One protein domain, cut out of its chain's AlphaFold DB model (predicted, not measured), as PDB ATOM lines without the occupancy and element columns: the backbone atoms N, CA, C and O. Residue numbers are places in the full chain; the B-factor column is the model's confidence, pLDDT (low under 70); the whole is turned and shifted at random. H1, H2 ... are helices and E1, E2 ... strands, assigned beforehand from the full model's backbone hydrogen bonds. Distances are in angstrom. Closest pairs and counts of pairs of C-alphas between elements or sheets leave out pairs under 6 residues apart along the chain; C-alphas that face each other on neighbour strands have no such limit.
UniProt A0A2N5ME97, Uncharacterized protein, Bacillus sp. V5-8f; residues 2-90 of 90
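AT A GLANCE: This is residues 2 to 90 of the 90 residues of an uncharacterized protein of Bacillus sp. V5-8f (UniProt A0A2N5ME97). A small hairpin of two short strands, E1 and E2, lies near the long helix H2, with the shorter H3 side by side with H2 and running the opposite way. The short H1 lies near H2 too, while residues 75 to 90 stick out as a long tail. The printed part has 89 residues, with two named strands and then three named helices in the order E1, E2, H1, H2, H3; the sheet is antiparallel and the class is mostly helix. The whole is extended, with a radius of gyration of the C-alphas of 19.3 A and spans of 77 by 35 by 24 A.

IN THESE COORDINATES: E1 is residues 10 to 12, beginning at C-alpha 10 (2.029, 38.809, 25.500), and E2 is residues 15 to 17. H2, residues 32 to 54, is 33.4 A long and begins at C-alpha 32 (22.720, 26.700, 46.191). H3, residues 59 to 70, is 16.0 A long and ends at C-alpha 70 (27.050, 43.389, 45.531). H1 is residues 24 to 27.

HOW THE PARTS SIT: E1 and E2 form an antiparallel hairpin at 153 degrees, with N 12 and O 15 within hydrogen-bond range at 3.1 A. E2 and H2 are near each other, with 5 pairs of C-alphas within 10 A. H2 and H3, a helical hairpin, only just touch, with 3 pairs of C-alphas within 8 A, by residues 40 to 47 of H2 and 61 to 65 of H3 alone. Their closest C-alphas, those of Lys 44 and Tyr 65, are 7.1 A apart, at a shallow tilt of 4 degrees, opposite ways. H1 is close to H2 but not clearly touching, the closest C-alphas being those of Phe 27 and Lys 35, 6.6 A. H1 and H3 are apart. In H2 and H3 every O i to N i+4 pair is within hydrogen-bond range; H1 is too short for such a pair.

THE WHOLE: The C-alphas of Lys 2 and Leu 90, the two farthest apart, are 76.8 A apart. Without residues 75 to 90, which stand free, the body spans 33 by 33 by 24 A. The printed part has no cut and no long link between named elements. Residues 2 to 13 and 75 to 90 have pLDDT under 70; the mean of the printed part is 81.6.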
ATOM      1  N   LYS A   2      13.903  25.586  10.585       40.94
ATOM      2  CA  LYS A   2      12.822  25.771  11.566       40.94
ATOM      3  C   LYS A   2      12.948  27.201  12.087       40.94
ATOM      4  O   LYS A   2      14.012  27.536  12.602       40.94
ATOM      5  N   GLU A   3      11.930  28.030  11.871       36.81
ATOM      6  CA  GLU A   3      11.834  29.346  12.508       36.81
ATOM      7  C   GLU A   3      12.039  29.172  14.013       36.81
ATOM      8  O   GLU A   3      11.373  28.352  14.650       36.81
ATOM      9  N   ALA A   4      13.003  29.904  14.571       50.44
ATOM     10  CA  ALA A   4      13.060  30.088  16.010       50.44
ATOM     11  C   ALA A   4      11.775  30.826  16.412       50.44
ATOM     12  O   ALA A   4      11.409  31.778  15.718       50.44
ATOM     13  N   PRO A   5      11.061  30.393  17.465       45.78
ATOM     14  CA  PRO A   5       9.810  31.028  17.844       45.78
ATOM     15  C   PRO A   5      10.089  32.501  18.130       45.78
ATOM     16  O   PRO A   5      10.883  32.829  19.014       45.78
ATOM     17  N   ASN A   6       9.476  33.374  17.326       52.25
ATOM     18  CA  ASN A   6       9.485  34.805  17.564       52.25
ATOM     19  C   ASN A   6       8.832  34.996  18.929       52.25
ATOM     20  O   ASN A   6       7.693  34.554  19.113       52.25
ATOM     21  N   PRO A   7       9.562  35.489  19.926       54.62
ATOM     22  CA  PRO A   7       9.161  35.174  21.270       54.62
ATOM     23  C   PRO A   7       8.152  36.259  21.674       54.62
ATOM     24  O   PRO A   7       8.494  37.382  22.047       54.62
ATOM     25  N   ASN A   8       6.888  35.910  21.435       57.25
ATOM     26  CA  ASN A   8       5.723  36.773  21.529       57.25
ATOM     27  C   ASN A   8       5.638  37.339  22.943       57.25
ATOM     28  O   ASN A   8       5.438  36.605  23.906       57.25
ATOM     29  N   LEU A   9       5.830  38.647  23.054       60.19
ATOM     30  CA  LEU A   9       5.624  39.375  24.290       60.19
ATOM     31  C   LEU A   9       4.111  39.569  24.434       60.19
ATOM     32  O   LEU A   9       3.519  40.376  23.719       60.19
ATOM     33  N   ILE A  10       3.475  38.752  25.271       66.06
ATOM     34  CA  ILE A  10       2.029  38.809  25.500       66.06
ATOM     35  C   ILE A  10       1.798  39.710  26.711       66.06
ATOM     36  O   ILE A  10       2.278  39.415  27.806       66.06
ATOM     37  N   VAL A  11       1.096  40.827  26.498       64.19
ATOM     38  CA  VAL A  11       0.667  41.715  27.582       64.19
ATOM     39  C   VAL A  11      -0.813  41.473  27.858       64.19
ATOM     40  O   VAL A  11      -1.670  41.998  27.150       64.19
ATOM     41  N   GLU A  12      -1.124  40.684  28.884       66.00
ATOM     42  CA  GLU A  12      -2.497  40.377  29.301       66.00
ATOM     43  C   GLU A  12      -2.732  40.832  30.746       66.00
ATOM     44  O   GLU A  12      -1.971  40.523  31.659       66.00
ATOM     45  N   GLY A  13      -3.782  41.630  30.970       66.75
ATOM     46  CA  GLY A  13      -4.176  42.062  32.319       66.75
ATOM     47  C   GLY A  13      -3.140  42.907  33.077       66.75
ATOM     48  O   GLY A  13      -3.224  43.002  34.299       66.75
ATOM     49  N   GLY A  14      -2.171  43.515  32.380       71.62
ATOM     50  CA  GLY A  14      -1.070  44.274  32.992       71.62
ATOM     51  C   GLY A  14       0.163  43.434  33.341       71.62
ATOM     52  O   GLY A  14       1.103  43.962  33.933       71.62
ATOM     53  N   PHE A  15       0.182  42.157  32.960       73.44
ATOM     54  CA  PHE A  15       1.342  41.277  33.065       73.44
ATOM     55  C   PHE A  15       1.999  41.116  31.700       73.44
ATOM     56  O   PHE A  15       1.318  41.163  30.683       73.44
ATOM     57  N   CYS A  16       3.320  40.955  31.691       79.88
ATOM     58  CA  CYS A  16       4.107  40.712  30.491       79.88
ATOM     59  C   CYS A  16       4.740  39.325  30.594       79.88
ATOM     60  O   CYS A  16       5.665  39.131  31.386       79.88
ATOM     61  N   ASP A  17       4.271  38.391  29.773       83.44
ATOM     62  CA  ASP A  17       4.801  37.033  29.750       83.44
ATOM     63  C   ASP A  17       6.024  36.933  28.833       83.44
ATOM     64  O   ASP A  17       6.037  37.423  27.700       83.44
ATOM     65  N   ILE A  18       7.078  36.293  29.346       84.69
ATOM     66  CA  ILE A  18       8.340  36.083  28.634       84.69
ATOM     67  C   ILE A  18       8.812  34.661  28.871       84.69
ATOM     68  O   ILE A  18       9.041  34.239  30.004       84.69
ATOM     69  N   GLU A  19       9.052  33.949  27.780       88.19
ATOM     70  CA  GLU A  19       9.661  32.629  27.828       88.19
ATOM     71  C   GLU A  19      11.180  32.717  27.662       88.19
ATOM     72  O   GLU A  19      11.694  33.354  26.731       88.19
ATOM     73  N   ILE A  20      11.897  32.045  28.567       87.69
ATOM     74  CA  ILE A  20      13.355  31.914  28.547       87.69
ATOM     75  C   ILE A  20      13.712  30.443  28.673       87.69
ATOM     76  O   ILE A  20      13.335  29.767  29.630       87.69
ATOM     77  N   LEU A  21      14.483  29.950  27.708       89.25
ATOM     78  CA  LEU A  21      14.944  28.571  27.717       89.25
ATOM     79  C   LEU A  21      15.939  28.335  28.855       89.25
ATOM     80  O   LEU A  21      16.893  29.097  29.072       89.25
ATOM     81  N   TYR A  22      15.724  27.227  29.561       88.62
ATOM     82  CA  TYR A  22      16.577  26.816  30.660       88.62
ATOM     83  C   TYR A  22      16.677  25.296  30.781       88.62
ATOM     84  O   TYR A  22      15.678  24.582  30.696       88.62
ATOM     85  N   ASN A  23      17.895  24.793  31.002       90.56
ATOM     86  CA  ASN A  23      18.134  23.372  31.218       90.56
ATOM     87  C   ASN A  23      17.904  23.015  32.690       90.56
ATOM     88  O   ASN A  23      18.789  23.120  33.540       90.56
ATOM     89  N   VAL A  24      16.697  22.543  32.980       90.12
ATOM     90  CA  VAL A  24      16.284  22.160  34.334       90.12
ATOM     91  C   VAL A  24      17.140  21.011  34.895       90.12
ATOM     92  O   VAL A  24      17.439  20.978  36.089       90.12
ATOM     93  N   SER A  25      17.607  20.094  34.045       93.94
ATOM     94  CA  SER A  25      18.457  18.975  34.470       93.94
ATOM     95  C   SER A  25      19.837  19.433  34.945       93.94
ATOM     96  O   SER A  25      20.429  18.795  35.813       93.94
ATOM     97  N   GLU A  26      20.370  20.520  34.385       91.19
ATOM     98  CA  GLU A  26      21.622  21.126  34.852       91.19
ATOM     99  C   GLU A  26      21.421  21.884  36.157       91.19
ATOM    100  O   GLU A  26      22.233  21.741  37.068       91.19
ATOM    101  N   PHE A  27      20.304  22.598  36.301       91.88
ATOM    102  CA  PHE A  27      19.970  23.328  37.523       91.88
ATOM    103  C   PHE A  27      19.966  22.446  38.770       91.88
ATOM    104  O   PHE A  27      20.512  22.823  39.808       91.88
ATOM    105  N   PHE A  28      19.399  21.243  38.671       92.75
ATOM    106  CA  PHE A  28      19.362  20.319  39.803       92.75
ATOM    107  C   PHE A  28      20.741  19.795  40.219       92.75
ATOM    108  O   PHE A  28      20.887  19.333  41.349       92.75
ATOM    109  N   LYS A  29      21.757  19.910  39.356       96.12
ATOM    110  CA  LYS A  29      23.148  19.532  39.658       96.12
ATOM    111  C   LYS A  29      23.948  20.664  40.311       96.12
ATOM    112  O   LYS A  29      25.065  20.424  40.763       96.12
ATOM    113  N   LEU A  30      23.416  21.886  40.334       95.00
ATOM    114  CA  LEU A  30      24.091  23.053  40.895       95.00
ATOM    115  C   LEU A  30      23.961  23.107  42.422       95.00
ATOM    116  O   LEU A  30      22.943  22.712  43.000       95.00
ATOM    117  N   ASP A  31      24.986  23.658  43.067       96.19
ATOM    118  CA  ASP A  31      24.916  24.074  44.465       96.19
ATOM    119  C   ASP A  31      24.026  25.318  44.637       96.19
ATOM    120  O   ASP A  31      23.671  26.003  43.674       96.19
ATOM    121  N   ASP A  32      23.657  25.619  45.880       92.62
ATOM    122  CA  ASP A  32      22.720  26.700  46.191       92.62
ATOM    123  C   ASP A  32      23.206  28.078  45.739       92.62
ATOM    124  O   ASP A  32      22.392  28.916  45.344       92.62
ATOM    125  N   LYS A  33      24.520  28.328  45.764       92.94
ATOM    126  CA  LYS A  33      25.079  29.604  45.314       92.94
ATOM    127  C   LYS A  33      24.894  29.742  43.806       92.94
ATOM    128  O   LYS A  33      24.293  30.714  43.352       92.94
ATOM    129  N   LYS A  34      25.306  28.728  43.044       94.50
ATOM    130  CA  LYS A  34      25.162  28.704  41.581       94.50
ATOM    131  C   LYS A  34      23.703  28.736  41.134       94.50
ATOM    132  O   LYS A  34      23.392  29.320  40.100       94.50
ATOM    133  N   LYS A  35      22.787  28.149  41.911       94.69
ATOM    134  CA  LYS A  35      21.342  28.265  41.658       94.69
ATOM    135  C   LYS A  35      20.862  29.708  41.773       94.69
ATOM    136  O   LYS A  35      20.132  30.160  40.897       94.69
ATOM    137  N   LYS A  36      21.270  30.437  42.817       94.19
ATOM    138  CA  LYS A  36      20.910  31.856  42.992       94.19
ATOM    139  C   LYS A  36      21.467  32.726  41.867       94.19
ATOM    140  O   LYS A  36      20.727  33.530  41.310       94.19
ATOM    141  N   GLU A  37      22.735  32.518  41.516       95.06
ATOM    142  CA  GLU A  37      23.395  33.191  40.391       95.06
ATOM    143  C   GLU A  37      22.638  32.935  39.077       95.06
ATOM    144  O   GLU A  37      22.256  33.877  38.384       95.06
ATOM    145  N   GLY A  38      22.333  31.667  38.779       93.81
ATOM    146  CA  GLY A  38      21.616  31.276  37.565       93.81
ATOM    147  C   GLY A  38      20.181  31.802  37.495       93.81
ATOM    148  O   GLY A  38      19.735  32.209  36.426       93.81
ATOM    149  N   ILE A  39      19.451  31.835  38.615       93.56
ATOM    150  CA  ILE A  39      18.100  32.418  38.654       93.56
ATOM    151  C   ILE A  39      18.157  33.921  38.372       93.56
ATOM    152  O   ILE A  39      17.361  34.409  37.571       93.56
ATOM    153  N   LEU A  40      19.090  34.652  38.995       95.69
ATOM    154  CA  LEU A  40      19.234  36.091  38.764       95.69
ATOM    155  C   LEU A  40      19.553  36.391  37.291       95.69
ATOM    156  O   LEU A  40      18.937  37.274  36.702       95.69
ATOM    157  N   ASP A  41      20.462  35.624  36.687       95.25
ATOM    158  CA  ASP A  41      20.811  35.735  35.267       95.25
ATOM    159  C   ASP A  41      19.602  35.481  34.350       95.25
ATOM    160  O   ASP A  41      19.335  36.247  33.421       95.25
ATOM    161  N   LYS A  42      18.790  34.461  34.653       94.38
ATOM    162  CA  LYS A  42      17.564  34.191  33.890       94.38
ATOM    163  C   LYS A  42      16.532  35.306  34.037       94.38
ATOM    164  O   LYS A  42      15.933  35.699  33.042       94.38
ATOM    165  N   LEU A  43      16.350  35.858  35.236       94.12
ATOM    166  CA  LEU A  43      15.469  37.013  35.440       94.12
ATOM    167  C   LEU A  43      15.943  38.230  34.638       94.12
ATOM    168  O   LEU A  43      15.133  38.875  33.971       94.12
ATOM    169  N   LYS A  44      17.252  38.505  34.648       96.00
ATOM    170  CA  LYS A  44      17.852  39.611  33.899       96.00
ATOM    171  C   LYS A  44      17.634  39.467  32.394       96.00
ATOM    172  O   LYS A  44      17.159  40.414  31.781       96.00
ATOM    173  N   GLN A  45      17.842  38.274  31.833       94.88
ATOM    174  CA  GLN A  45      17.556  37.983  30.419       94.88
ATOM    175  C   GLN A  45      16.105  38.302  30.026       94.88
ATOM    176  O   GLN A  45      15.855  38.804  28.932       94.88
ATOM    177  N   GLY A  46      15.145  38.021  30.910       93.31
ATOM    178  CA  GLY A  46      13.740  38.349  30.670       93.31
ATOM    179  C   GLY A  46      13.509  39.851  30.666       93.31
ATOM    180  O   GLY A  46      12.973  40.402  29.708       93.31
ATOM    181  N   ILE A  47      13.972  40.517  31.719       94.25
ATOM    182  CA  ILE A  47      13.849  41.967  31.868       94.25
ATOM    183  C   ILE A  47      14.502  42.692  30.688       94.25
ATOM    184  O   ILE A  47      13.869  43.565  30.103       94.25
ATOM    185  N   ASP A  48      15.714  42.304  30.288       95.00
ATOM    186  CA  ASP A  48      16.425  42.906  29.154       95.00
ATOM    187  C   ASP A  48      15.615  42.859  27.871       95.00
ATOM    188  O   ASP A  48      15.550  43.839  27.133       95.00
ATOM    189  N   ARG A  49      14.921  41.748  27.637       91.94
ATOM    190  CA  ARG A  49      14.089  41.602  26.454       91.94
ATOM    191  C   ARG A  49      12.869  42.521  26.471       91.94
ATOM    192  O   ARG A  49      12.508  43.058  25.427       91.94
ATOM    193  N   VAL A  50      12.252  42.747  27.632       90.81
ATOM    194  CA  VAL A  50      11.181  43.755  27.778       90.81
ATOM    195  C   VAL A  50      11.727  45.149  27.552       90.81
ATOM    196  O   VAL A  50      11.114  45.932  26.827       90.81
ATOM    197  N   VAL A  51      12.867  45.457  28.166       93.81
ATOM    198  CA  VAL A  51      13.501  46.770  28.069       93.81
ATOM    199  C   VAL A  51      13.848  47.092  26.618       93.81
ATOM    200  O   VAL A  51      13.547  48.187  26.153       93.81
ATOM    201  N   GLU A  52      14.390  46.125  25.879       91.88
ATOM    202  CA  GLU A  52      14.663  46.237  24.445       91.88
ATOM    203  C   GLU A  52      13.400  46.477  23.626       91.88
ATOM    204  O   GLU A  52      13.344  47.426  22.846       91.88
ATOM    205  N   LEU A  53      12.371  45.650  23.823       88.19
ATOM    206  CA  LEU A  53      11.136  45.726  23.041       88.19
ATOM    207  C   LEU A  53      10.367  47.031  23.267       88.19
ATOM    208  O   LEU A  53       9.705  47.515  22.353       88.19
ATOM    209  N   ASN A  54      10.475  47.614  24.460       88.38
ATOM    210  CA  ASN A  54       9.805  48.865  24.806       88.38
ATOM    211  C   ASN A  54      10.724  50.093  24.723       88.38
ATOM    212  O   ASN A  54      10.273  51.205  24.999       88.38
ATOM    213  N   ASN A  55      11.996  49.905  24.353       92.31
ATOM    214  CA  ASN A  55      13.019  50.950  24.332       92.31
ATOM    215  C   ASN A  55      13.092  51.738  25.659       92.31
ATOM    216  O   ASN A  55      13.117  52.971  25.673       92.31
ATOM    217  N   TRP A  56      13.056  51.021  26.784       94.50
ATOM    218  CA  TRP A  56      13.185  51.615  28.115       94.50
ATOM    219  C   TRP A  56      14.646  51.912  28.456       94.50
ATOM    220  O   TRP A  56      15.572  51.314  27.907       94.50
ATOM    221  N   ASP A  57      14.852  52.826  29.402       96.94
ATOM    222  CA  ASP A  57      16.165  53.004  30.017       96.94
ATOM    223  C   ASP A  57      16.549  51.734  30.793       96.94
ATOM    224  O   ASP A  57      15.792  51.261  31.645       96.94
ATOM    225  N   ARG A  58      17.723  51.173  30.484       97.38
ATOM    226  CA  ARG A  58      18.262  49.964  31.127       97.38
ATOM    227  C   ARG A  58      18.818  50.237  32.517       97.38
ATOM    228  O   ARG A  58      18.789  49.336  33.353       97.38
ATOM    229  N   THR A  59      19.264  51.465  32.771       97.94
ATOM    230  CA  THR A  59      19.997  51.863  33.980       97.94
ATOM    231  C   THR A  59      19.359  51.358  35.281       97.94
ATOM    232  O   THR A  59      20.030  50.636  36.013       97.94
ATOM    233  N   PRO A  60      18.062  51.601  35.573       97.69
ATOM    234  CA  PRO A  60      17.470  51.132  36.831       97.69
ATOM    235  C   PRO A  60      17.445  49.601  36.971       97.69
ATOM    236  O   PRO A  60      17.484  49.079  38.086       97.69
ATOM    237  N   PHE A  61      17.377  48.865  35.861       96.62
ATOM    238  CA  PHE A  61      17.367  47.403  35.864       96.62
ATOM    239  C   PHE A  61      18.776  46.829  36.035       96.62
ATOM    240  O   PHE A  61      18.946  45.828  36.735       96.62
ATOM    241  N   ASP A  62      19.773  47.470  35.426       97.75
ATOM    242  CA  ASP A  62      21.188  47.133  35.589       97.75
ATOM    243  C   ASP A  62      21.651  47.407  37.023       97.75
ATOM    244  O   ASP A  62      22.254  46.539  37.652       97.75
ATOM    245  N   ASP A  63      21.287  48.563  37.579       97.88
ATOM    246  CA  ASP A  63      21.589  48.929  38.964       97.88
ATOM    247  C   ASP A  63      20.973  47.929  39.950       97.88
ATOM    248  O   ASP A  63      21.642  47.467  40.875       97.88
ATOM    249  N   ALA A  64      19.715  47.529  39.736       96.00
ATOM    250  CA  ALA A  64      19.061  46.527  40.574       96.00
ATOM    251  C   ALA A  64      19.741  45.150  40.477       96.00
ATOM    252  O   ALA A  64      19.937  44.488  41.498       96.00
ATOM    253  N   TYR A  65      20.119  44.720  39.269       97.06
ATOM    254  CA  TYR A  65      20.850  43.471  39.049       97.06
ATOM    255  C   TYR A  65      22.206  43.480  39.769       97.06
ATOM    256  O   TYR A  65      22.504  42.562  40.539       97.06
ATOM    257  N   ASN A  66      22.987  44.548  39.590       97.25
ATOM    258  CA  ASN A  66      24.288  44.720  40.231       97.25
ATOM    259  C   ASN A  66      24.161  44.808  41.754       97.25
ATOM    260  O   ASN A  66      24.932  44.167  42.466       97.25
ATOM    261  N   GLY A  67      23.131  45.484  42.267       95.31
ATOM    262  CA  GLY A  67      22.867  45.564  43.702       95.31
ATOM    263  C   GLY A  67      22.653  44.194  44.358       95.31
ATOM    264  O   GLY A  67      23.095  43.974  45.486       95.31
ATOM    265  N   VAL A  68      22.039  43.228  43.661       94.44
ATOM    266  CA  VAL A  68      21.904  41.850  44.175       94.44
ATOM    267  C   VAL A  68      23.256  41.132  44.229       94.44
ATOM    268  O   VAL A  68      23.517  40.390  45.184       94.44
ATOM    269  N   ILE A  69      24.115  41.355  43.229       95.50
ATOM    270  CA  ILE A  69      25.472  40.790  43.172       95.50
ATOM    271  C   ILE A  69      26.330  41.363  44.302       95.50
ATOM    272  O   ILE A  69      26.948  40.604  45.049       95.50
ATOM    273  N   GLU A  70      26.322  42.685  44.472       95.56
ATOM    274  CA  GLU A  70      27.050  43.389  45.531       95.56
ATOM    275  C   GLU A  70      26.580  42.972  46.930       95.56
ATOM    276  O   GLU A  70      27.389  42.804  47.841       95.56
ATOM    277  N   ALA A  71      25.279  42.710  47.093       92.56
ATOM    278  CA  ALA A  71      24.706  42.171  48.323       92.56
ATOM    279  C   ALA A  71      25.000  40.672  48.543       92.56
ATOM    280  O   ALA A  71      24.508  40.087  49.511       92.56
ATOM    281  N   GLY A  72      25.755  40.016  47.655       93.00
ATOM    282  CA  GLY A  72      26.141  38.611  47.790       93.00
ATOM    283  C   GLY A  72      24.960  37.641  47.752       93.00
ATOM    284  O   GLY A  72      25.006  36.591  48.394       93.00
ATOM    285  N   TYR A  73      23.885  37.976  47.028       89.94
ATOM    286  CA  TYR A  73      22.663  37.160  46.937       89.94
ATOM    287  C   TYR A  73      21.983  36.903  48.298       89.94
ATOM    288  O   TYR A  73      21.278  35.897  48.487       89.94
ATOM    289  N   HIS A  74      22.195  37.798  49.267       84.38
ATOM    290  CA  HIS A  74      21.523  37.768  50.559       84.38
ATOM    291  C   HIS A  74      20.185  38.502  50.490       84.38
ATOM    292  O   HIS A  74      20.104  39.669  50.122       84.38
ATOM    293  N   THR A  75      19.113  37.817  50.884       69.88
ATOM    294  CA  THR A  75      17.776  38.410  50.973       69.88
ATOM    295  C   THR A  75      17.485  38.776  52.423       69.88
ATOM    296  O   THR A  75      17.302  37.897  53.265       69.88
ATOM    297  N   ASN A  76      17.406  40.070  52.727       68.50
ATOM    298  CA  ASN A  76      16.911  40.537  54.020       68.50
ATOM    299  C   ASN A  76      15.385  40.648  53.954       68.50
ATOM    300  O   ASN A  76      14.837  41.665  53.536       68.50
ATOM    301  N   TYR A  77      14.680  39.589  54.354       64.69
ATOM    302  CA  TYR A  77      13.222  39.624  54.455       64.69
ATOM    303  C   TYR A  77      12.786  40.521  55.622       64.69
ATOM    304  O   TYR A  77      12.826  40.120  56.785       64.69
ATOM    305  N   VAL A  78      12.315  41.732  55.324       60.06
ATOM    306  CA  VAL A  78      11.717  42.622  56.330       60.06
ATOM    307  C   VAL A  78      10.205  42.374  56.396       60.06
ATOM    308  O   VAL A  78       9.403  43.164  55.914       60.06
ATOM    309  N   TRP A  79       9.782  41.285  57.044       55.69
ATOM    310  CA  TRP A  79       8.360  41.021  57.351       55.69
ATOM    311  C   TRP A  79       7.831  41.860  58.528       55.69
ATOM    312  O   TRP A  79       7.041  41.390  59.348       55.69
ATOM    313  N   LYS A  80       8.264  43.115  58.670       55.84
ATOM    314  CA  LYS A  80       7.775  43.982  59.747       55.84
ATOM    315  C   LYS A  80       6.670  44.887  59.220       55.84
ATOM    316  O   LYS A  80       6.909  46.039  58.884       55.84
ATOM    317  N   LYS A  81       5.423  44.400  59.260       58.91
ATOM    318  CA  LYS A  81       4.318  45.323  59.552       58.91
ATOM    319  C   LYS A  81       4.572  45.837  60.964       58.91
ATOM    320  O   LYS A  81       4.351  45.104  61.930       58.91
ATOM    321  N   THR A  82       5.063  47.064  61.102       60.09
ATOM    322  CA  THR A  82       5.024  47.752  62.390       60.09
ATOM    323  C   THR A  82       3.552  47.812  62.786       60.09
ATOM    324  O   THR A  82       2.764  48.517  62.161       60.09
ATOM    325  N   LYS A  83       3.137  47.005  63.768       60.19
ATOM    326  CA  LYS A  83       1.838  47.191  64.416       60.19
ATOM    327  C   LYS A  83       1.956  48.482  65.217       60.19
ATOM    328  O   LYS A  83       2.332  48.443  66.386       60.19
ATOM    329  N   GLU A  84       1.704  49.622  64.587       60.94
ATOM    330  CA  GLU A  84       1.456  50.847  65.332       60.94
ATOM    331  C   GLU A  84       0.225  50.591  66.203       60.94
ATOM    332  O   GLU A  84      -0.901  50.474  65.720       60.94
ATOM    333  N   LYS A  85       0.446  50.400  67.507       62.00
ATOM    334  CA  LYS A  85      -0.644  50.459  68.477       62.00
ATOM    335  C   LYS A  85      -1.129  51.911  68.481       62.00
ATOM    336  O   LYS A  85      -0.288  52.790  68.693       62.00
ATOM    337  N   PRO A  86      -2.430  52.192  68.290       63.16
ATOM    338  CA  PRO A  86      -2.942  53.539  68.475       63.16
ATOM    339  C   PRO A  86      -2.608  53.969  69.904       63.16
ATOM    340  O   PRO A  86      -3.044  53.334  70.866       63.16
ATOM    341  N   LYS A  87      -1.786  55.011  70.062       62.72
ATOM    342  CA  LYS A  87      -1.639  55.670  71.359       62.72
ATOM    343  C   LYS A  87      -2.984  56.329  71.653       62.72
ATOM    344  O   LYS A  87      -3.334  57.308  70.997       62.72
ATOM    345  N   LEU A  88      -3.741  55.776  72.600       56.03
ATOM    346  CA  LEU A  88      -4.850  56.496  73.217       56.03
ATOM    347  C   LEU A  88      -4.258  57.787  73.790       56.03
ATOM    348  O   LEU A  88      -3.372  57.735  74.644       56.03
ATOM    349  N   LYS A  89      -4.671  58.934  73.245       57.50
ATOM    350  CA  LYS A  89      -4.373  60.230  73.851       57.50
ATOM    351  C   LYS A  89      -5.182  60.283  75.149       57.50
ATOM    352  O   LYS A  89      -6.408  60.226  75.082       57.50
ATOM    353  N   LEU A  90      -4.478  60.264  76.283       48.72
ATOM    354  CA  LEU A  90      -5.013  60.649  77.592       48.72
ATOM    355  C   LEU A  90      -5.375  62.134  77.580       48.72
ATOM    356  O   LEU A  90      -4.627  62.898  76.924       48.72
TER     357      LEU A  90